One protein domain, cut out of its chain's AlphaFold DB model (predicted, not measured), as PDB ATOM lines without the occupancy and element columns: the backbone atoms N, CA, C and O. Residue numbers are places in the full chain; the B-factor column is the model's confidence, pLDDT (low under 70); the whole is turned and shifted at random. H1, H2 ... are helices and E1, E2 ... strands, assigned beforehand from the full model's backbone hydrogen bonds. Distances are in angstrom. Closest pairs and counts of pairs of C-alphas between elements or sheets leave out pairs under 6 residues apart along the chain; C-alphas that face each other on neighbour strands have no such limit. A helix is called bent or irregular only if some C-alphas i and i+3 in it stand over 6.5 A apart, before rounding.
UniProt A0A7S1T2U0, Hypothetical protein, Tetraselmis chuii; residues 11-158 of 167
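What this domain is: This is residues 11 to 158 of the 167 residues of the protein "Hypothetical protein" of Tetraselmis chuii (UniProt A0A7S1T2U0). What does the model look like? A short helix, H1, sits in the middle of a cluster of helices, with the hairpin of H3b and H4 packed on one side of it and H2 with H3a on another. A small two-strand ribbon, E1 with E4, lies near the first residues of H1, while a second ribbon, the hairpin E2 and E3, reaches away from the helices, and residues 39 to 44 stick out at its tip. What is it made of? The 148 printed residues hold four named strands, then four named helices, in the order E1 E2 E3 E4 H1 H2 H3 H4; the class is mostly helix, and the two sheets, E1 - E4 and E2 - E3, are antiparallel. How large is it? It is compact, with a radius of gyration of the C-alphas of 16.8 A and spans of 54 by 43 by 32 A.

Where its parts are: Where are the strands? E1 is residues 21 to 23, beginning at C-alpha 21 (98.253, 128.081, 159.424); E2 is 32 to 35, E3 is 48 to 51 and E4 is 58 to 60. Where are the helices? H1 is residues 64 to 72, 12.2 A long. H2, residues 76 to 95, is 28.4 A long and irregular, with C-alphas 81 and 84 8.0 A apart and a kink of 58 degrees near residue 83. H4, residues 134 to 151, is 25.8 A long and ends at C-alpha 151 (99.472, 124.031, 137.176). Is H3 straight? By its hydrogen bonds residues 106 to 128 were assigned as one helix, but it is bent, with C-alphas 114 and 117 7.0 A apart. Its arms, H3a, residues 106 to 114, and H3b, residues 117 to 128, stand at a shallow tilt of 22 degrees.

How they stand to each other: How do the strands pair? Across E1 and E4, N 21 and O 60 are 2.9 A apart; across the hairpin E2 and E3, N 35 and O 48 are 2.8 A apart, both within hydrogen-bond range. What does H1 touch? It touches residues 117 to 121 of H3b at a steep tilt of 64 degrees, the closest C-alphas being those of Gly 67 and Gly 117, 3.7 A apart. It also touches residues 140 to 147 of H4, the closest C-alphas being those of Ile 71 and Gln 143, 5.6 A apart. Which helices form hairpins? H3b and H4 touch, opposite ways at a shallow tilt of 14 degrees, with the C-alphas of Val 118 and Leu 144 closest at 6.8 A. Residues 84 to 91 of H2 touch H3a, opposite ways at a steep tilt of 44 degrees, with the C-alphas of Trp 91 and Phe 106 closest at 6.8 A. Are the helix backbones complete? Each O i to N i+4 pair is within hydrogen-bond range in H1, H3a and H4, against 14 of 16 in H2 and 5 of 8 in H3b.

The domain as a whole: How far does it reach? The two C-alphas farthest apart, those of Asn 40 and Gln 158, are 54.7 A apart. Is it continuous? The printed part has no cut, and the link from E2 to E3, 12 residues, is long. Where is confidence low? Residues 37 to 47, 156 and 158 have pLDDT under 70.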
ATOM      1  N   ALA A  11      84.537 135.722 158.312       86.00
ATOM      2  CA  ALA A  11      83.712 134.559 158.010       86.00
ATOM      3  C   ALA A  11      84.476 133.528 157.167       86.00
ATOM      4  O   ALA A  11      84.350 132.331 157.409       86.00
ATOM      5  N   SER A  12      85.295 133.979 156.210       81.38
ATOM      6  CA  SER A  12      86.091 133.082 155.366       81.38
ATOM      7  C   SER A  12      87.164 132.330 156.156       81.38
ATOM      8  O   SER A  12      87.235 131.114 156.036       81.38
ATOM      9  N   ILE A  13      87.927 133.002 157.027       78.94
ATOM     10  CA  ILE A  13      88.978 132.360 157.843       78.94
ATOM     11  C   ILE A  13      88.420 131.453 158.950       78.94
ATOM     12  O   ILE A  13      89.126 130.578 159.436       78.94
ATOM     13  N   GLN A  14      87.169 131.666 159.367       83.06
ATOM     14  CA  GLN A  14      86.472 130.813 160.336       83.06
ATOM     15  C   GLN A  14      85.719 129.656 159.670       83.06
ATOM     16  O   GLN A  14      85.189 128.789 160.366       83.06
ATOM     17  N   HIS A  15      85.640 129.637 158.337       85.38
ATOM     18  CA  HIS A  15      84.938 128.588 157.619       85.38
ATOM     19  C   HIS A  15      85.696 127.259 157.778       85.38
ATOM     20  O   HIS A  15      86.904 127.226 157.545       85.38
ATOM     21  N   PRO A  16      85.024 126.140 158.111       80.62
ATOM     22  CA  PRO A  16      85.688 124.840 158.275       80.62
ATOM     23  C   PRO A  16      86.396 124.377 156.989       80.62
ATOM     24  O   PRO A  16      87.412 123.684 157.033       80.62
ATOM     25  N   ASP A  17      85.909 124.834 155.833       82.81
ATOM     26  CA  ASP A  17      86.534 124.570 154.535       82.81
ATOM     27  C   ASP A  17      87.655 125.557 154.150       82.81
ATOM     28  O   ASP A  17      88.172 125.497 153.032       82.81
ATOM     29  N   HIS A  18      88.109 126.415 155.062       86.38
ATOM     30  CA  HIS A  18      89.262 127.285 154.841       86.38
ATOM     31  C   HIS A  18      90.421 126.882 155.765       86.38
ATOM     32  O   HIS A  18      90.441 127.260 156.937       86.38
ATOM     33  N   PRO A  19      91.401 126.102 155.274       90.31
ATOM     34  CA  PRO A  19      92.532 125.721 156.098       90.31
ATOM     35  C   PRO A  19      93.445 126.933 156.272       90.31
ATOM     36  O   PRO A  19      93.811 127.592 155.297       90.31
ATOM     37  N   PHE A  20      93.845 127.199 157.510       90.81
ATOM     38  CA  PHE A  20      94.806 128.246 157.822       90.81
ATOM     39  C   PHE A  20      95.929 127.701 158.701       90.81
ATOM     40  O   PHE A  20      95.750 126.760 159.475       90.81
ATOM     41  N   ALA A  21      97.097 128.314 158.579       92.06
ATOM     42  CA  ALA A  21      98.253 128.081 159.424       92.06
ATOM     43  C   ALA A  21      98.924 129.418 159.744       92.06
ATOM     44  O   ALA A  21      98.646 130.437 159.111       92.06
ATOM     45  N   LEU A  22      99.819 129.408 160.731       94.44
ATOM     46  CA  LEU A  22     100.779 130.491 160.883       94.44
ATOM     47  C   LEU A  22     101.807 130.356 159.754       94.44
ATOM     48  O   LEU A  22     102.537 129.367 159.714       94.44
ATOM     49  N   ILE A  23     101.826 131.323 158.847       96.12
ATOM     50  CA  ILE A  23     102.778 131.396 157.740       96.12
ATOM     51  C   ILE A  23     103.888 132.386 158.078       96.12
ATOM     52  O   ILE A  23     103.678 133.324 158.850       96.12
ATOM     53  N   HIS A  24     105.058 132.183 157.488       97.56
ATOM     54  CA  HIS A  24     106.176 133.115 157.523       97.56
ATOM     55  C   HIS A  24     105.819 134.433 156.834       97.56
ATOM     56  O   HIS A  24     106.204 135.497 157.305       97.56
ATOM     57  N   GLY A  25     105.074 134.371 155.727       94.88
ATOM     58  CA  GLY A  25     104.576 135.549 155.018       94.88
ATOM     59  C   GLY A  25     105.587 136.184 154.063       94.88
ATOM     60  O   GLY A  25     105.161 136.823 153.099       94.88
ATOM     61  N   ASP A  26     106.885 135.955 154.266       95.44
ATOM     62  CA  ASP A  26     107.942 136.258 153.292       95.44
ATOM     63  C   ASP A  26     108.933 135.091 153.102       95.44
ATOM     64  O   ASP A  26     110.119 135.161 153.427       95.44
ATOM     65  N   PHE A  27     108.414 133.931 152.697       96.31
ATOM     66  CA  PHE A  27     109.187 132.687 152.660       96.31
ATOM     67  C   PHE A  27     109.946 132.528 151.337       96.31
ATOM     68  O   PHE A  27     109.396 132.054 150.343       96.31
ATOM     69  N   HIS A  28     111.220 132.920 151.327       94.75
ATOM     70  CA  HIS A  28     112.103 132.812 150.162       94.75
ATOM     71  C   HIS A  28     113.546 132.489 150.580       94.75
ATOM     72  O   HIS A  28     113.913 132.602 151.753       94.75
ATOM     73  N   ALA A  29     114.388 132.056 149.640       94.69
ATOM     74  CA  ALA A  29     115.686 131.460 149.976       94.69
ATOM     75  C   ALA A  29     116.670 132.426 150.660       94.69
ATOM     76  O   ALA A  29     117.542 131.976 151.402       94.69
ATOM     77  N   GLN A  30     116.541 133.743 150.457       93.44
ATOM     78  CA  GLN A  30     117.423 134.723 151.114       93.44
ATOM     79  C   GLN A  30     117.114 134.882 152.612       93.44
ATOM     80  O   GLN A  30     117.998 135.275 153.369       93.44
ATOM     81  N   ASN A  31     115.919 134.471 153.046       96.94
ATOM     82  CA  ASN A  31     115.526 134.392 154.454       96.94
ATOM     83  C   ASN A  31     115.948 133.064 155.104       96.94
ATOM     84  O   ASN A  31     115.534 132.737 156.216       96.94
ATOM     85  N   MET A  32     116.802 132.276 154.439       95.00
ATOM     86  CA  MET A  32     117.248 130.973 154.919       95.00
ATOM     87  C   MET A  32     118.772 130.866 154.950       95.00
ATOM     88  O   MET A  32     119.468 131.229 154.006       95.00
ATOM     89  N   MET A  33     119.313 130.283 156.024       91.94
ATOM     90  CA  MET A  33     120.736 129.943 156.108       91.94
ATOM     91  C   MET A  33     120.940 128.453 156.346       91.94
ATOM     92  O   MET A  33     120.381 127.858 157.274       91.94
ATOM     93  N   LEU A  34     121.813 127.860 155.535       89.06
ATOM     94  CA  LEU A  34     122.299 126.503 155.737       89.06
ATOM     95  C   LEU A  34     123.398 126.507 156.798       89.06
ATOM     96  O   LEU A  34     124.506 127.001 156.594       89.06
ATOM     97  N   ARG A  35     123.108 125.896 157.942       80.94
ATOM     98  CA  ARG A  35     124.102 125.599 158.966       80.94
ATOM     99  C   ARG A  35     124.842 124.335 158.556       80.94
ATOM    100  O   ARG A  35     124.301 123.227 158.627       80.94
ATOM    101  N   ALA A  36     126.090 124.512 158.131       71.06
ATOM    102  CA  ALA A  36     126.982 123.402 157.846       71.06
ATOM    103  C   ALA A  36     127.082 122.480 159.070       71.06
ATOM    104  O   ALA A  36     127.229 122.941 160.205       71.06
ATOM    105  N   ALA A  37     127.020 121.169 158.836       62.72
ATOM    106  CA  ALA A  37     127.267 120.191 159.880       62.72
ATOM    107  C   ALA A  37     128.691 120.399 160.419       62.72
ATOM    108  O   ALA A  37     129.679 120.182 159.711       62.72
ATOM    109  N   CYS A  38     128.824 120.847 161.669       53.69
ATOM    110  CA  CYS A  38     130.126 120.895 162.321       53.69
ATOM    111  C   CYS A  38     130.646 119.457 162.433       53.69
ATOM    112  O   CYS A  38     130.126 118.667 163.222       53.69
ATOM    113  N   LYS A  39     131.690 119.127 161.661       55.22
ATOM    114  CA  LYS A  39     132.303 117.785 161.597       55.22
ATOM    115  C   LYS A  39     132.737 117.222 162.965       55.22
ATOM    116  O   LYS A  39     132.905 116.017 163.090       55.22
ATOM    117  N   ASN A  40     132.853 118.068 163.993       50.59
ATOM    118  CA  ASN A  40     133.339 117.700 165.327       50.59
ATOM    119  C   ASN A  40     132.233 117.454 166.372       50.59
ATOM    120  O   ASN A  40     132.545 117.200 167.530       50.59
ATOM    121  N   ALA A  41     130.947 117.529 166.015       52.97
ATOM    122  CA  ALA A  41     129.863 117.475 167.002       52.97
ATOM    123  C   ALA A  41     129.350 116.061 167.344       52.97
ATOM    124  O   ALA A  41     128.302 115.958 167.975       52.97
ATOM    125  N   GLY A  42     130.002 114.976 166.900       53.47
ATOM    126  CA  GLY A  42     129.602 113.584 167.201       53.47
ATOM    127  C   GLY A  42     128.184 113.177 166.755       53.47
ATOM    128  O   GLY A  42     127.787 112.023 166.900       53.47
ATOM    129  N   ARG A  43     127.405 114.108 166.198       51.69
ATOM    130  CA  ARG A  43     126.052 113.909 165.696       51.69
ATOM    131  C   ARG A  43     126.154 113.525 164.228       51.69
ATOM    132  O   ARG A  43     126.659 114.301 163.420       51.69
ATOM    133  N   LYS A  44     125.625 112.351 163.878       51.53
ATOM    134  CA  LYS A  44     125.214 112.021 162.506       51.53
ATOM    135  C   LYS A  44     124.065 112.964 162.120       51.53
ATOM    136  O   LYS A  44     122.906 112.585 162.204       51.53
ATOM    137  N   GLY A  45     124.365 114.227 161.834       51.66
ATOM    138  CA  GLY A  45     123.370 115.254 161.543       51.66
ATOM    139  C   GLY A  45     123.650 115.864 160.184       51.66
ATOM    140  O   GLY A  45     124.746 116.380 159.971       51.66
ATOM    141  N   GLY A  46     122.682 115.778 159.271       58.78
ATOM    142  CA  GLY A  46     122.713 116.496 157.996       58.78
ATOM    143  C   GLY A  46     122.785 118.017 158.188       58.78
ATOM    144  O   GLY A  46     122.759 118.519 159.314       58.78
ATOM    145  N   ALA A  47     122.891 118.756 157.084       67.56
ATOM    146  CA  ALA A  47     122.790 120.214 157.115       67.56
ATOM    147  C   ALA A  47     121.480 120.638 157.806       67.56
ATOM    148  O   ALA A  47     120.430 120.047 157.556       67.56
ATOM    149  N   ALA A  48     121.547 121.638 158.686       79.50
ATOM    150  CA  ALA A  48     120.364 122.196 159.339       79.50
ATOM    151  C   ALA A  48     120.001 123.528 158.677       79.50
ATOM    152  O   ALA A  48     120.882 124.346 158.429       79.50
ATOM    153  N   LEU A  49     118.718 123.762 158.414       88.12
ATOM    154  CA  LEU A  49     118.221 125.029 157.881       88.12
ATOM    155  C   LEU A  49     117.775 125.933 159.037       88.12
ATOM    156  O   LEU A  49     117.211 125.459 160.023       88.12
ATOM    157  N   SER A  50     118.045 127.229 158.947       92.50
ATOM    158  CA  SER A  50     117.496 128.243 159.853       92.50
ATOM    159  C   SER A  50     116.787 129.308 159.032       92.50
ATOM    160  O   SER A  50     117.346 129.760 158.037       92.50
ATOM    161  N   VAL A  51     115.566 129.657 159.439       95.00
ATOM    162  CA  VAL A  51     114.696 130.631 158.765       95.00
ATOM    163  C   VAL A  51     114.659 131.911 159.600       95.00
ATOM    164  O   VAL A  51     114.498 131.846 160.823       95.00
ATOM    165  N   PHE A  52     114.844 133.050 158.945       96.38
ATOM    166  CA  PHE A  52     114.950 134.385 159.531       96.38
ATOM    167  C   PHE A  52     113.904 135.318 158.922       96.38
ATOM    168  O   PHE A  52     113.278 134.964 157.940       96.38
ATOM    169  N   ASP A  53     113.801 136.521 159.485       96.69
ATOM    170  CA  ASP A  53     112.948 137.605 158.986       96.69
ATOM    171  C   ASP A  53     111.438 137.327 159.054       96.69
ATOM    172  O   ASP A  53     110.718 137.253 158.069       96.69
ATOM    173  N   TRP A  54     110.948 137.170 160.285       97.38
ATOM    174  CA  TRP A  54     109.545 136.869 160.584       97.38
ATOM    175  C   TRP A  54     108.651 138.127 160.656       97.38
ATOM    176  O   TRP A  54     107.656 138.115 161.383       97.38
ATOM    177  N   SER A  55     108.995 139.238 159.996       96.44
ATOM    178  CA  SER A  55     108.212 140.489 160.088       96.44
ATOM    179  C   SER A  55     106.804 140.381 159.492       96.44
ATOM    180  O   SER A  55     105.895 141.088 159.927       96.44
ATOM    181  N   GLU A  56     106.610 139.465 158.547       94.88
ATOM    182  CA  GLU A  56     105.386 139.265 157.768       94.88
ATOM    183  C   GLU A  56     104.557 138.081 158.288       94.88
ATOM    184  O   GLU A  56     103.573 137.677 157.659       94.88
ATOM    185  N   VAL A  57     104.939 137.531 159.446       96.94
ATOM    186  CA  VAL A  57     104.292 136.369 160.051       96.94
ATOM    187  C   VAL A  57     102.810 136.633 160.315       96.94
ATOM    188  O   VAL A  57     102.420 137.664 160.868       96.94
ATOM    189  N   GLY A  58     101.957 135.675 159.963       93.19
ATOM    190  CA  GLY A  58     100.520 135.837 160.161       93.19
ATOM    191  C   GLY A  58      99.696 134.604 159.811       93.19
ATOM    192  O   GLY A  58     100.236 133.614 159.321       93.19
ATOM    193  N   PRO A  59      98.382 134.620 160.089       91.06
ATOM    194  CA  PRO A  59      97.482 133.570 159.638       91.06
ATOM    195  C   PRO A  59      97.307 133.637 158.116       91.06
ATOM    196  O   PRO A  59      97.015 134.698 157.563       91.06
ATOM    197  N   GLY A  60      97.440 132.503 157.438       91.19
ATOM    198  CA  GLY A  60      97.260 132.410 155.991       91.19
ATOM    199  C   GLY A  60      97.064 130.979 155.511       91.19
ATOM    200  O   GLY A  60      97.066 130.038 156.306       91.19
ATOM    201  N   CYS A  61      96.894 130.810 154.199       93.06
ATOM    202  CA  CYS A  61      96.827 129.484 153.594       93.06
ATOM    203  C   CYS A  61      98.155 128.735 153.836       93.06
ATOM    204  O   CYS A  61      99.217 129.288 153.540       93.06
ATOM    205  N   PRO A  62      98.133 127.471 154.301       93.69
ATOM    206  CA  PRO A  62      99.346 126.708 154.622       93.69
ATOM    207  C   PRO A  62     100.266 126.444 153.421       93.69
ATOM    208  O   PRO A  62     101.395 126.000 153.616       93.69
ATOM    209  N   MET A  63      99.795 126.691 152.195       95.75
ATOM    210  CA  MET A  63     100.569 126.502 150.966       95.75
ATOM    211  C   MET A  63     101.168 127.802 150.419       95.75
ATOM    212  O   MET A  63     101.941 127.749 149.465       95.75
ATOM    213  N   THR A  64     100.842 128.963 151.003       95.56
ATOM    214  CA  THR A  64     101.325 130.268 150.525       95.56
ATOM    215  C   THR A  64     102.849 130.357 150.542       95.56
ATOM    216  O   THR A  64     103.434 130.728 149.528       95.56
ATOM    217  N   ASP A  65     103.490 129.969 151.645       96.50
ATOM    218  CA  ASP A  65     104.951 130.016 151.781       96.50
ATOM    219  C   ASP A  65     105.649 129.064 150.796       96.50
ATOM    220  O   ASP A  65     106.607 129.448 150.125       96.50
ATOM    221  N   LEU A  66     105.135 127.834 150.656       95.25
ATOM    222  CA  LEU A  66     105.660 126.861 149.694       95.25
ATOM    223  C   LEU A  66     105.553 127.402 148.266       95.25
ATOM    224  O   LEU A  66     106.529 127.367 147.522       95.25
ATOM    225  N   GLY A  67     104.385 127.927 147.892       94.75
ATOM    226  CA  GLY A  67     104.164 128.513 146.573       94.75
ATOM    227  C   GLY A  67     105.050 129.736 146.312       94.75
ATOM    228  O   GLY A  67     105.593 129.863 145.217       94.75
ATOM    229  N   GLN A  68     105.248 130.604 147.314       95.44
ATOM    230  CA  GLN A  68     106.150 131.753 147.205       95.44
ATOM    231  C   GLN A  68     107.569 131.290 146.864       95.44
ATOM    232  O   GLN A  68     108.070 131.682 145.811       95.44
ATOM    233  N   MET A  69     108.155 130.411 147.685       95.19
ATOM    234  CA  MET A  69     109.516 129.895 147.500       95.19
ATOM    235  C   MET A  69     109.696 129.171 146.161       95.19
ATOM    236  O   MET A  69     110.718 129.353 145.496       95.19
ATOM    237  N   MET A  70     108.720 128.347 145.757       95.12
ATOM    238  CA  MET A  70     108.793 127.627 144.481       95.12
ATOM    239  C   MET A  70     108.875 128.590 143.297       95.12
ATOM    240  O   MET A  70     109.659 128.364 142.381       95.12
ATOM    241  N   ILE A  71     108.109 129.681 143.331       95.12
ATOM    242  CA  ILE A  71     108.097 130.669 142.251       95.12
ATOM    243  C   ILE A  71     109.355 131.559 142.293       95.12
ATOM    244  O   ILE A  71     109.934 131.819 141.236       95.12
ATOM    245  N   SER A  72     109.815 132.021 143.467       94.75
ATOM    246  CA  SER A  72     110.974 132.933 143.552       94.75
ATOM    247  C   SER A  72     112.327 132.266 143.343       94.75
ATOM    248  O   SER A  72     113.185 132.864 142.694       94.75
ATOM    249  N   ASP A  73     112.556 131.095 143.942       95.25
ATOM    250  CA  ASP A  73     113.918 130.603 144.197       95.25
ATOM    251  C   ASP A  73     114.209 129.221 143.609       95.25
ATOM    252  O   ASP A  73     115.376 128.849 143.459       95.25
ATOM    253  N   VAL A  74     113.175 128.441 143.288       94.69
ATOM    254  CA  VAL A  74     113.355 127.097 142.732       94.69
ATOM    255  C   VAL A  74     113.359 127.181 141.205       94.69
ATOM    256  O   VAL A  74     112.491 127.835 140.639       94.69
ATOM    257  N   PRO A  75     114.321 126.555 140.502       94.38
ATOM    258  CA  PRO A  75     114.339 126.549 139.039       94.38
ATOM    259  C   PRO A  75     113.274 125.659 138.389       94.38
ATOM    260  O   PRO A  75     113.026 124.551 138.872       94.38
ATOM    261  N   ARG A  76     112.761 126.118 137.229       93.12
ATOM    262  CA  ARG A  76     112.094 125.334 136.172       93.12
ATOM    263  C   ARG A  76     111.796 123.858 136.446       93.12
ATOM    264  O   ARG A  76     110.798 123.358 136.959       93.12
ATOM    265  N   GLU A  77     112.776 123.160 135.930       94.12
ATOM    266  CA  GLU A  77     113.006 121.751 135.888       94.12
ATOM    267  C   GLU A  77     112.918 121.083 137.259       94.12
ATOM    268  O   GLU A  77     112.418 119.966 137.338       94.12
ATOM    269  N   VAL A  78     113.337 121.753 138.336       93.06
ATOM    270  CA  VAL A  78     113.393 121.145 139.668       93.06
ATOM    271  C   VAL A  78     111.985 120.908 140.197       93.06
ATOM    272  O   VAL A  78     111.672 119.783 140.588       93.06
ATOM    273  N   TRP A  79     111.100 121.908 140.172       89.19
ATOM    274  CA  TRP A  79     109.731 121.682 140.650       89.19
ATOM    275  C   TRP A  79     108.921 120.817 139.679       89.19
ATOM    276  O   TRP A  79     108.099 120.030 140.132       89.19
ATOM    277  N   LYS A  80     109.163 120.872 138.360       90.94
ATOM    278  CA  LYS A  80     108.485 119.954 137.424       90.94
ATOM    279  C   LYS A  80     108.823 118.491 137.698       90.94
ATOM    280  O   LYS A  80     107.967 117.628 137.534       90.94
ATOM    281  N   SER A  81     110.065 118.212 138.084       94.12
ATOM    282  CA  SER A  81     110.520 116.852 138.367       94.12
ATOM    283  C   SER A  81     110.191 116.377 139.781       94.12
ATOM    284  O   SER A  81     110.068 115.173 139.978       94.12
ATOM    285  N   HIS A  82     110.056 117.286 140.752       94.12
ATOM    286  CA  HIS A  82     109.986 116.920 142.174       94.12
ATOM    287  C   HIS A  82     108.813 117.537 142.945       94.12
ATOM    288  O   HIS A  82     108.604 117.190 144.102       94.12
ATOM    289  N   GLY A  83     108.039 118.443 142.350       92.38
ATOM    290  CA  GLY A  83     107.036 119.251 143.051       92.38
ATOM    291  C   GLY A  83     105.941 118.422 143.714       92.38
ATOM    292  O   GLY A  83     105.614 118.664 144.872       92.38
ATOM    293  N   LEU A  84     105.427 117.400 143.021       94.81
ATOM    294  CA  LEU A  84     104.419 116.498 143.583       94.81
ATOM    295  C   LEU A  84     104.948 115.760 144.819       94.81
ATOM    296  O   LEU A  84     104.281 115.737 145.852       94.81
ATOM    297  N   ASP A  85     106.158 115.206 144.726       96.69
ATOM    298  CA  ASP A  85     106.792 114.476 145.826       96.69
ATOM    299  C   ASP A  85     107.087 115.407 147.010       96.69
ATOM    300  O   ASP A  85     106.778 115.067 148.148       96.69
ATOM    301  N   LEU A  86     107.582 116.622 146.751       94.56
ATOM    302  CA  LEU A  86     107.848 117.628 147.784       94.56
ATOM    303  C   LEU A  86     106.573 118.051 148.528       94.56
ATOM    304  O   LEU A  86     106.571 118.134 149.758       94.56
ATOM    305  N   VAL A  87     105.476 118.303 147.808       96.88
ATOM    306  CA  VAL A  87     104.190 118.660 148.432       96.88
ATOM    307  C   VAL A  87     103.612 117.470 149.195       96.88
ATOM    308  O   VAL A  87     103.031 117.647 150.267       96.88
ATOM    309  N   LYS A  88     103.808 116.248 148.696       98.00
ATOM    310  CA  LYS A  88     103.400 115.028 149.395       98.00
ATOM    311  C   LYS A  88     104.197 114.806 150.676       98.00
ATOM    312  O   LYS A  88     103.603 114.462 151.694       98.00
ATOM    313  N   ASP A  89     105.499 115.069 150.668       97.38
ATOM    314  CA  ASP A  89     106.344 115.020 151.863       97.38
ATOM    315  C   ASP A  89     105.930 116.072 152.896       97.38
ATOM    316  O   ASP A  89     105.829 115.765 154.087       97.38
ATOM    317  N   TYR A  90     105.620 117.292 152.450       96.69
ATOM    318  CA  TYR A  90     105.057 118.331 153.311       96.69
ATOM    319  C   TYR A  90     103.729 117.888 153.939       96.69
ATOM    320  O   TYR A  90     103.564 117.955 155.156       96.69
ATOM    321  N   TRP A  91     102.807 117.363 153.132       98.12
ATOM    322  CA  TRP A  91     101.518 116.862 153.603       98.12
ATOM    323  C   TRP A  91     101.672 115.699 154.597       98.12
ATOM    324  O   TRP A  91     101.100 115.743 155.684       98.12
ATOM    325  N   ASN A  92     102.533 114.719 154.307       98.44
ATOM    326  CA  ASN A  92     102.866 113.635 155.236       98.44
ATOM    327  C   ASN A  92     103.419 114.176 156.567       98.44
ATOM    328  O   ASN A  92     103.092 113.671 157.643       98.44
ATOM    329  N   ALA A  93     104.246 115.225 156.513       97.44
ATOM    330  CA  ALA A  93     104.791 115.872 157.700       97.44
ATOM    331  C   ALA A  93     103.723 116.613 158.527       97.44
ATOM    332  O   ALA A  93     103.882 116.703 159.751       97.44
ATOM    333  N   LEU A  94     102.659 117.120 157.892       96.12
ATOM    334  CA  LEU A  94     101.482 117.675 158.567       96.12
ATOM    335  C   LEU A  94     100.672 116.576 159.263       96.12
ATOM    336  O   LEU A  94     100.356 116.716 160.447       96.12
ATOM    337  N   LEU A  95     100.406 115.458 158.578       97.56
ATOM    338  CA  LEU A  95      99.693 114.317 159.165       97.56
ATOM    339  C   LEU A  95     100.423 113.767 160.394       97.56
ATOM    340  O   LEU A  95      99.832 113.576 161.455       97.56
ATOM    341  N   ALA A  96     101.745 113.609 160.294       98.06
ATOM    342  CA  ALA A  96     102.586 113.166 161.405       98.06
ATOM    343  C   ALA A  96     102.559 114.117 162.622       98.06
ATOM    344  O   ALA A  96     102.954 113.724 163.720       98.06
ATOM    345  N   ARG A  97     102.111 115.365 162.440       96.44
ATOM    346  CA  ARG A  97     101.947 116.380 163.494       96.44
ATOM    347  C   ARG A  97     100.501 116.523 163.979       96.44
ATOM    348  O   ARG A  97     100.239 117.387 164.810       96.44
ATOM    349  N   GLY A  98      99.595 115.664 163.512       96.25
ATOM    350  CA  GLY A  98      98.217 115.579 163.993       96.25
ATOM    351  C   GLY A  98      97.177 116.280 163.122       96.25
ATOM    352  O   GLY A  98      96.036 116.399 163.557       96.25
ATOM    353  N   VAL A  99      97.532 116.737 161.915       94.88
ATOM    354  CA  VAL A  99      96.518 117.140 160.928       94.88
ATOM    355  C   VAL A  99      95.762 115.894 160.471       94.88
ATOM    356  O   VAL A  99      96.373 114.878 160.151       94.88
ATOM    357  N   ASP A 100      94.436 115.964 160.464       94.25
ATOM    358  CA  ASP A 100      93.580 114.845 160.080       94.25
ATOM    359  C   ASP A 100      93.443 114.751 158.551       94.25
ATOM    360  O   ASP A 100      93.022 115.710 157.898       94.25
ATOM    361  N   GLU A 101      93.772 113.584 157.989       96.06
ATOM    362  CA  GLU A 101      93.724 113.310 156.545       96.06
ATOM    363  C   GLU A 101      92.312 113.468 155.969       96.06
ATOM    364  O   GLU A 101      92.163 113.917 154.834       96.06
ATOM    365  N   TYR A 102      91.273 113.153 156.745       94.31
ATOM    366  CA  TYR A 102      89.896 113.313 156.287       94.31
ATOM    367  C   TYR A 102      89.519 114.796 156.135       94.31
ATOM    368  O   TYR A 102      88.908 115.185 155.139       94.31
ATOM    369  N   SER A 103      89.931 115.644 157.081       90.88
ATOM    370  CA  SER A 103      89.713 117.096 157.023       90.88
ATOM    371  C   SER A 103      90.590 117.812 155.982       90.88
ATOM    372  O   SER A 103      90.165 118.800 155.372       90.88
ATOM    373  N   PHE A 104      91.807 117.312 155.747       94.25
ATOM    374  CA  PHE A 104      92.789 117.909 154.846       94.25
ATOM    375  C   PHE A 104      93.438 116.846 153.941       94.25
ATOM    376  O   PHE A 104      94.618 116.516 154.108       94.25
ATOM    377  N   PRO A 105      92.682 116.299 152.968       96.50
ATOM    378  CA  PRO A 105      93.189 115.273 152.064       96.50
ATOM    379  C   PRO A 105      94.258 115.836 151.125       96.50
ATOM    380  O   PRO A 105      94.304 117.042 150.858       96.50
ATOM    381  N   PHE A 106      95.100 114.955 150.580       97.94
ATOM    382  CA  PHE A 106      96.207 115.364 149.712       97.94
ATOM    383  C   PHE A 106      95.749 116.188 148.499       97.94
ATOM    384  O   PHE A 106      96.352 117.219 148.220       97.94
ATOM    385  N   ASP A 107      94.648 115.817 147.842       96.62
ATOM    386  CA  ASP A 107      94.121 116.559 146.684       96.62
ATOM    387  C   ASP A 107      93.793 118.019 147.029       96.62
ATOM    388  O   ASP A 107      94.007 118.925 146.225       96.62
ATOM    389  N   ARG A 108      93.331 118.274 148.259       94.94
ATOM    390  CA  ARG A 108      93.075 119.633 148.752       94.94
ATOM    391  C   ARG A 108      94.373 120.383 149.039       94.94
ATOM    392  O   ARG A 108      94.466 121.565 148.722       94.94
ATOM    393  N   CYS A 109      95.366 119.710 149.620       96.19
ATOM    394  CA  CYS A 109      96.708 120.263 149.808       96.19
ATOM    395  C   CYS A 109      97.332 120.667 148.461       96.19
ATOM    396  O   CYS A 109      97.835 121.780 148.314       96.19
ATOM    397  N   TRP A 110      97.217 119.791 147.463       95.81
ATOM    398  CA  TRP A 110      97.703 120.019 146.109       95.81
ATOM    399  C   TRP A 110      96.973 121.179 145.421       95.81
ATOM    400  O   TRP A 110      97.625 122.118 144.977       95.81
ATOM    401  N   ALA A 111      95.638 121.216 145.444       93.56
ATOM    402  CA  ALA A 111      94.882 122.311 144.826       93.56
ATOM    403  C   ALA A 111      95.199 123.689 145.450       93.56
ATOM    404  O   ALA A 111      95.199 124.722 144.775       93.56
ATOM    405  N   LEU A 112      95.496 123.725 146.754       94.31
ATOM    406  CA  LEU A 112      95.955 124.945 147.420       94.31
ATOM    407  C   LEU A 112      97.388 125.312 147.038       94.31
ATOM    408  O   LEU A 112      97.686 126.496 146.936       94.31
ATOM    409  N   PHE A 113      98.273 124.343 146.814       94.75
ATOM    410  CA  PHE A 113      99.620 124.606 146.304       94.75
ATOM    411  C   PHE A 113      99.587 125.276 144.930       94.75
ATOM    412  O   PHE A 113     100.275 126.274 144.717       94.75
ATOM    413  N   GLU A 114      98.727 124.779 144.042       93.25
ATOM    414  CA  GLU A 114      98.559 125.299 142.682       93.25
ATOM    415  C   GLU A 114      98.099 126.763 142.666       93.25
ATOM    416  O   GLU A 114      98.428 127.497 141.737       93.25
ATOM    417  N   THR A 115      97.397 127.212 143.716       92.56
ATOM    418  CA  THR A 115      96.721 128.519 143.756       92.56
ATOM    419  C   THR A 115      97.298 129.530 144.738       92.56
ATOM    420  O   THR A 115      97.374 130.722 144.423       92.56
ATOM    421  N   ALA A 116      97.740 129.104 145.920       92.69
ATOM    422  CA  ALA A 116      98.129 130.006 147.001       92.69
ATOM    423  C   ALA A 116      99.385 130.827 146.670       92.69
ATOM    424  O   ALA A 116      99.453 132.011 147.008       92.69
ATOM    425  N   GLY A 117     100.358 130.219 145.981       93.00
ATOM    426  CA  GLY A 117     101.548 130.920 145.492       93.00
ATOM    427  C   GLY A 117     101.188 131.991 144.464       93.00
ATOM    428  O   GLY A 117     101.590 133.144 144.598       93.00
ATOM    429  N   VAL A 118     100.354 131.642 143.483       93.56
ATOM    430  CA  VAL A 118      99.904 132.575 142.438       93.56
ATOM    431  C   VAL A 118      99.177 133.774 143.046       93.56
ATOM    432  O   VAL A 118      99.515 134.918 142.748       93.56
ATOM    433  N   GLN A 119      98.236 133.532 143.963       91.06
ATOM    434  CA  GLN A 119      97.509 134.596 144.663       91.06
ATOM    435  C   GLN A 119      98.455 135.533 145.426       91.06
ATOM    436  O   GLN A 119      98.285 136.752 145.362       91.06
ATOM    437  N   LYS A 120      99.470 134.981 146.108       92.50
ATOM    438  CA  LYS A 120     100.508 135.758 146.802       92.50
ATOM    439  C   LYS A 120     101.274 136.665 145.842       92.50
ATOM    440  O   LYS A 120     101.432 137.854 146.113       92.50
ATOM    441  N   TRP A 121     101.705 136.129 144.706       93.19
ATOM    442  CA  TRP A 121     102.453 136.898 143.716       93.19
ATOM    443  C   TRP A 121     101.613 137.979 143.039       93.19
ATOM    444  O   TRP A 121     102.109 139.090 142.863       93.19
ATOM    445  N   ILE A 122     100.339 137.712 142.731       89.88
ATOM    446  CA  ILE A 122      99.438 138.691 142.100       89.88
ATOM    447  C   ILE A 122      99.370 139.998 142.902       89.88
ATOM    448  O   ILE A 122      99.447 141.076 142.310       89.88
ATOM    449  N   TRP A 123      99.256 139.941 144.234       86.62
ATOM    450  CA  TRP A 123      99.231 141.167 145.044       86.62
ATOM    451  C   TRP A 123     100.626 141.739 145.321       86.62
ATOM    452  O   TRP A 123     100.760 142.953 145.497       86.62
ATOM    453  N   LEU A 124     101.662 140.896 145.344       90.81
ATOM    454  CA  LEU A 124     103.040 141.320 145.592       90.81
ATOM    455  C   LEU A 124     103.641 142.081 144.394       90.81
ATOM    456  O   LEU A 124     104.379 143.048 144.591       90.81
ATOM    457  N   PHE A 125     103.280 141.717 143.158       90.00
ATOM    458  CA  PHE A 125     103.792 142.343 141.930       90.00
ATOM    459  C   PHE A 125     103.636 143.874 141.894       90.00
ATOM    460  O   PHE A 125     104.638 144.561 141.673       90.00
ATOM    461  N   PRO A 126     102.441 144.452 142.144       88.69
ATOM    462  CA  PRO A 126     102.260 145.905 142.193       88.69
ATOM    463  C   PRO A 126     103.135 146.618 143.232       88.69
ATOM    464  O   PRO A 126     103.502 147.777 143.033       88.69
ATOM    465  N   ILE A 127     103.465 145.947 144.340       89.56
ATOM    466  CA  ILE A 127     104.348 146.491 145.377       89.56
ATOM    467  C   ILE A 127     105.791 146.460 144.873       89.56
ATOM    468  O   ILE A 127     106.449 147.500 144.843       89.56
ATOM    469  N   MET A 128     106.263 145.302 144.402       90.62
ATOM    470  CA  MET A 128     107.628 145.132 143.895       90.62
ATOM    471  C   MET A 128     107.941 146.046 142.713       90.62
ATOM    472  O   MET A 128     109.043 146.584 142.642       90.62
ATOM    473  N   ALA A 129     106.973 146.290 141.825       90.75
ATOM    474  CA  ALA A 129     107.145 147.159 140.661       90.75
ATOM    475  C   ALA A 129     107.611 148.588 141.011       90.75
ATOM    476  O   ALA A 129     108.159 149.277 140.155       90.75
ATOM    477  N   LYS A 130     107.421 149.036 142.262       91.94
ATOM    478  CA  LYS A 130     107.892 150.342 142.751       91.94
ATOM    479  C   LYS A 130     109.335 150.338 143.257       91.94
ATOM    480  O   LYS A 130     109.955 151.397 143.292       91.94
ATOM    481  N   PHE A 131     109.845 149.186 143.683       90.81
ATOM    482  CA  PHE A 131     111.110 149.077 144.423       90.81
ATOM    483  C   PHE A 131     112.176 148.264 143.690       90.81
ATOM    484  O   PHE A 131     113.354 148.338 144.031       90.81
ATOM    485  N   VAL A 132     111.775 147.490 142.686       90.50
ATOM    486  CA  VAL A 132     112.623 146.508 142.018       90.50
ATOM    487  C   VAL A 132     112.904 146.949 140.576       90.50
ATOM    488  O   VAL A 132     111.987 147.401 139.884       90.50
ATOM    489  N   PRO A 133     114.149 146.816 140.076       94.12
ATOM    490  CA  PRO A 133     114.470 147.129 138.688       94.12
ATOM    491  C   PRO A 133     113.609 146.338 137.683       94.12
ATOM    492  O   PRO A 133     113.324 145.161 137.921       94.12
ATOM    493  N   PRO A 134     113.274 146.909 136.507       92.81
ATOM    494  CA  PRO A 134     112.391 146.253 135.538       92.81
ATOM    495  C   PRO A 134     112.837 144.849 135.111       92.81
ATOM    496  O   PRO A 134     112.007 143.962 134.946       92.81
ATOM    497  N   HIS A 135     114.142 144.611 134.963       92.88
ATOM    498  CA  HIS A 135     114.659 143.301 134.555       92.88
ATOM    499  C   HIS A 135     114.423 142.212 135.615       92.88
ATOM    500  O   HIS A 135     114.123 141.073 135.267       92.88
ATOM    501  N   THR A 136     114.513 142.562 136.900       91.38
ATOM    502  CA  THR A 136     114.215 141.651 138.010       91.38
ATOM    503  C   THR A 136     112.710 141.395 138.109       91.38
ATOM    504  O   THR A 136     112.297 140.264 138.343       91.38
ATOM    505  N   LEU A 137     111.877 142.407 137.851       92.94
ATOM    506  CA  LEU A 137     110.424 142.227 137.788       92.94
ATOM    507  C   LEU A 137     110.020 141.257 136.665       92.94
ATOM    508  O   LEU A 137     109.221 140.354 136.891       92.94
ATOM    509  N   VAL A 138     110.629 141.393 135.479       93.75
ATOM    510  CA  VAL A 138     110.416 140.482 134.339       93.75
ATOM    511  C   VAL A 138     110.848 139.052 134.670       93.75
ATOM    512  O   VAL A 138     110.197 138.107 134.228       93.75
ATOM    513  N   PHE A 139     111.922 138.870 135.446       93.88
ATOM    514  CA  PHE A 139     112.324 137.543 135.916       93.88
ATOM    515  C   PHE A 139     111.201 136.883 136.727       93.88
ATOM    516  O   PHE A 139     110.743 135.805 136.352       93.88
ATOM    517  N   PHE A 140     110.699 137.549 137.770       93.94
ATOM    518  CA  PHE A 140     109.623 136.990 138.589       93.94
ATOM    519  C   PHE A 140     108.332 136.795 137.799       93.94
ATOM    520  O   PHE A 140     107.636 135.804 138.002       93.94
ATOM    521  N   GLN A 141     108.012 137.708 136.875       94.00
ATOM    522  CA  GLN A 141     106.833 137.572 136.020       94.00
ATOM    523  C   GLN A 141     106.890 136.262 135.226       94.00
ATOM    524  O   GLN A 141     105.923 135.508 135.217       94.00
ATOM    525  N   ARG A 142     108.040 135.953 134.619       94.94
ATOM    526  CA  ARG A 142     108.230 134.710 133.859       94.94
ATOM    527  C   ARG A 142     108.147 133.468 134.738       94.94
ATOM    528  O   ARG A 142     107.623 132.453 134.290       94.94
ATOM    529  N   GLN A 143     108.651 133.539 135.969       94.81
ATOM    530  CA  GLN A 143     108.520 132.446 136.932       94.81
ATOM    531  C   GLN A 143     107.050 132.192 137.284       94.81
ATOM    532  O   GLN A 143     106.605 131.045 137.247       94.81
ATOM    533  N   LEU A 144     106.279 133.254 137.546       93.94
ATOM    534  CA  LEU A 144     104.846 133.153 137.811       93.94
ATOM    535  C   LEU A 144     104.085 132.583 136.605       93.94
ATOM    536  O   LEU A 144     103.309 131.644 136.760       93.94
ATOM    537  N   GLU A 145     104.320 133.120 135.405       92.88
ATOM    538  CA  GLU A 145     103.701 132.635 134.163       92.88
ATOM    539  C   GLU A 145     103.993 131.151 133.933       92.88
ATOM    540  O   GLU A 145     103.103 130.388 133.560       92.88
ATOM    541  N   ALA A 146     105.232 130.723 134.178       93.38
ATOM    542  CA  ALA A 146     105.616 129.333 134.005       93.38
ATOM    543  C   ALA A 146     104.967 128.409 135.046       93.38
ATOM    544  O   ALA A 146     104.566 127.301 134.690       93.38
ATOM    545  N   PHE A 147     104.826 128.868 136.292       94.06
ATOM    546  CA  PHE A 147     104.102 128.141 137.333       94.06
ATOM    547  C   PHE A 147     102.620 127.975 136.963       94.06
ATOM    548  O   PHE A 147     102.111 126.859 136.974       94.06
ATOM    549  N   ILE A 148     101.950 129.053 136.533       93.00
ATOM    550  CA  ILE A 148     100.554 129.000 136.061       93.00
ATOM    551  C   ILE A 148     100.420 128.050 134.864       93.00
ATOM    552  O   ILE A 148      99.512 127.226 134.823       93.00
ATOM    553  N   ALA A 149     101.343 128.108 133.902       90.94
ATOM    554  CA  ALA A 149     101.306 127.235 132.731       90.94
ATOM    555  C   ALA A 149     101.449 125.740 133.072       90.94
ATOM    556  O   ALA A 149     100.928 124.902 132.338       90.94
ATOM    557  N   ASP A 150     102.165 125.399 134.148       90.94
ATOM    558  CA  ASP A 150     102.357 124.010 134.582       90.94
ATOM    559  C   ASP A 150     101.223 123.499 135.492       90.94
ATOM    560  O   ASP A 150     100.988 122.292 135.520       90.94
ATOM    561  N   HIS A 151     100.514 124.387 136.198       88.50
ATOM    562  CA  HIS A 151      99.472 124.031 137.176       88.50
ATOM    563  C   HIS A 151      98.038 124.370 136.735       88.50
ATOM    564  O   HIS A 151      97.080 123.964 137.380       88.50
ATOM    565  N   GLY A 152      97.877 125.052 135.602       81.19
ATOM    566  CA  GLY A 152      96.582 125.418 135.037       81.19
ATOM    567  C   GLY A 152      96.171 126.854 135.355       81.19
ATOM    568  O   GLY A 152      96.561 127.436 136.367       81.19
ATOM    569  N   ASP A 153      95.371 127.430 134.457       75.69
ATOM    570  CA  ASP A 153      94.726 128.725 134.668       75.69
ATOM    571  C   ASP A 153      93.423 128.512 135.446       75.69
ATOM    572  O   ASP A 153      92.548 127.761 135.009       75.69
ATOM    573  N   TYR A 154      93.308 129.141 136.613       74.62
ATOM    574  CA  TYR A 154      92.120 129.063 137.458       74.62
ATOM    575  C   TYR A 154      91.314 130.346 137.288       74.62
ATOM    576  O   TYR A 154      91.886 131.431 137.188       74.62
ATOM    577  N   ASP A 155      89.987 130.262 137.391       70.69
ATOM    578  CA  ASP A 155      89.104 131.440 137.357       70.69
ATOM    579  C   ASP A 155      89.532 132.524 138.363       70.69
ATOM    580  O   ASP A 155      89.371 133.717 138.116       70.69
ATOM    581  N   SER A 156      90.139 132.131 139.491       66.81
ATOM    582  CA  SER A 156      90.673 133.062 140.493       66.81
ATOM    583  C   SER A 156      91.811 133.956 139.991       66.81
ATOM    584  O   SER A 156      92.111 134.959 140.635       66.81
ATOM    585  N   TYR A 157      92.468 133.596 138.889       70.69
ATOM    586  CA  TYR A 157      93.540 134.381 138.271       70.69
ATOM    587  C   TYR A 157      93.004 135.344 137.218       70.69
ATOM    588  O   TYR A 157      93.652 136.342 136.895       70.69
ATOM    589  N   GLN A 158      91.805 135.077 136.702       65.69
ATOM    590  CA  GLN A 158      91.178 135.918 135.703       65.69
ATOM    591  C   GLN A 158      90.638 137.181 136.373       65.69
ATOM    592  O   GLN A 158      89.565 137.213 136.977       65.69
TER     593      GLN A 158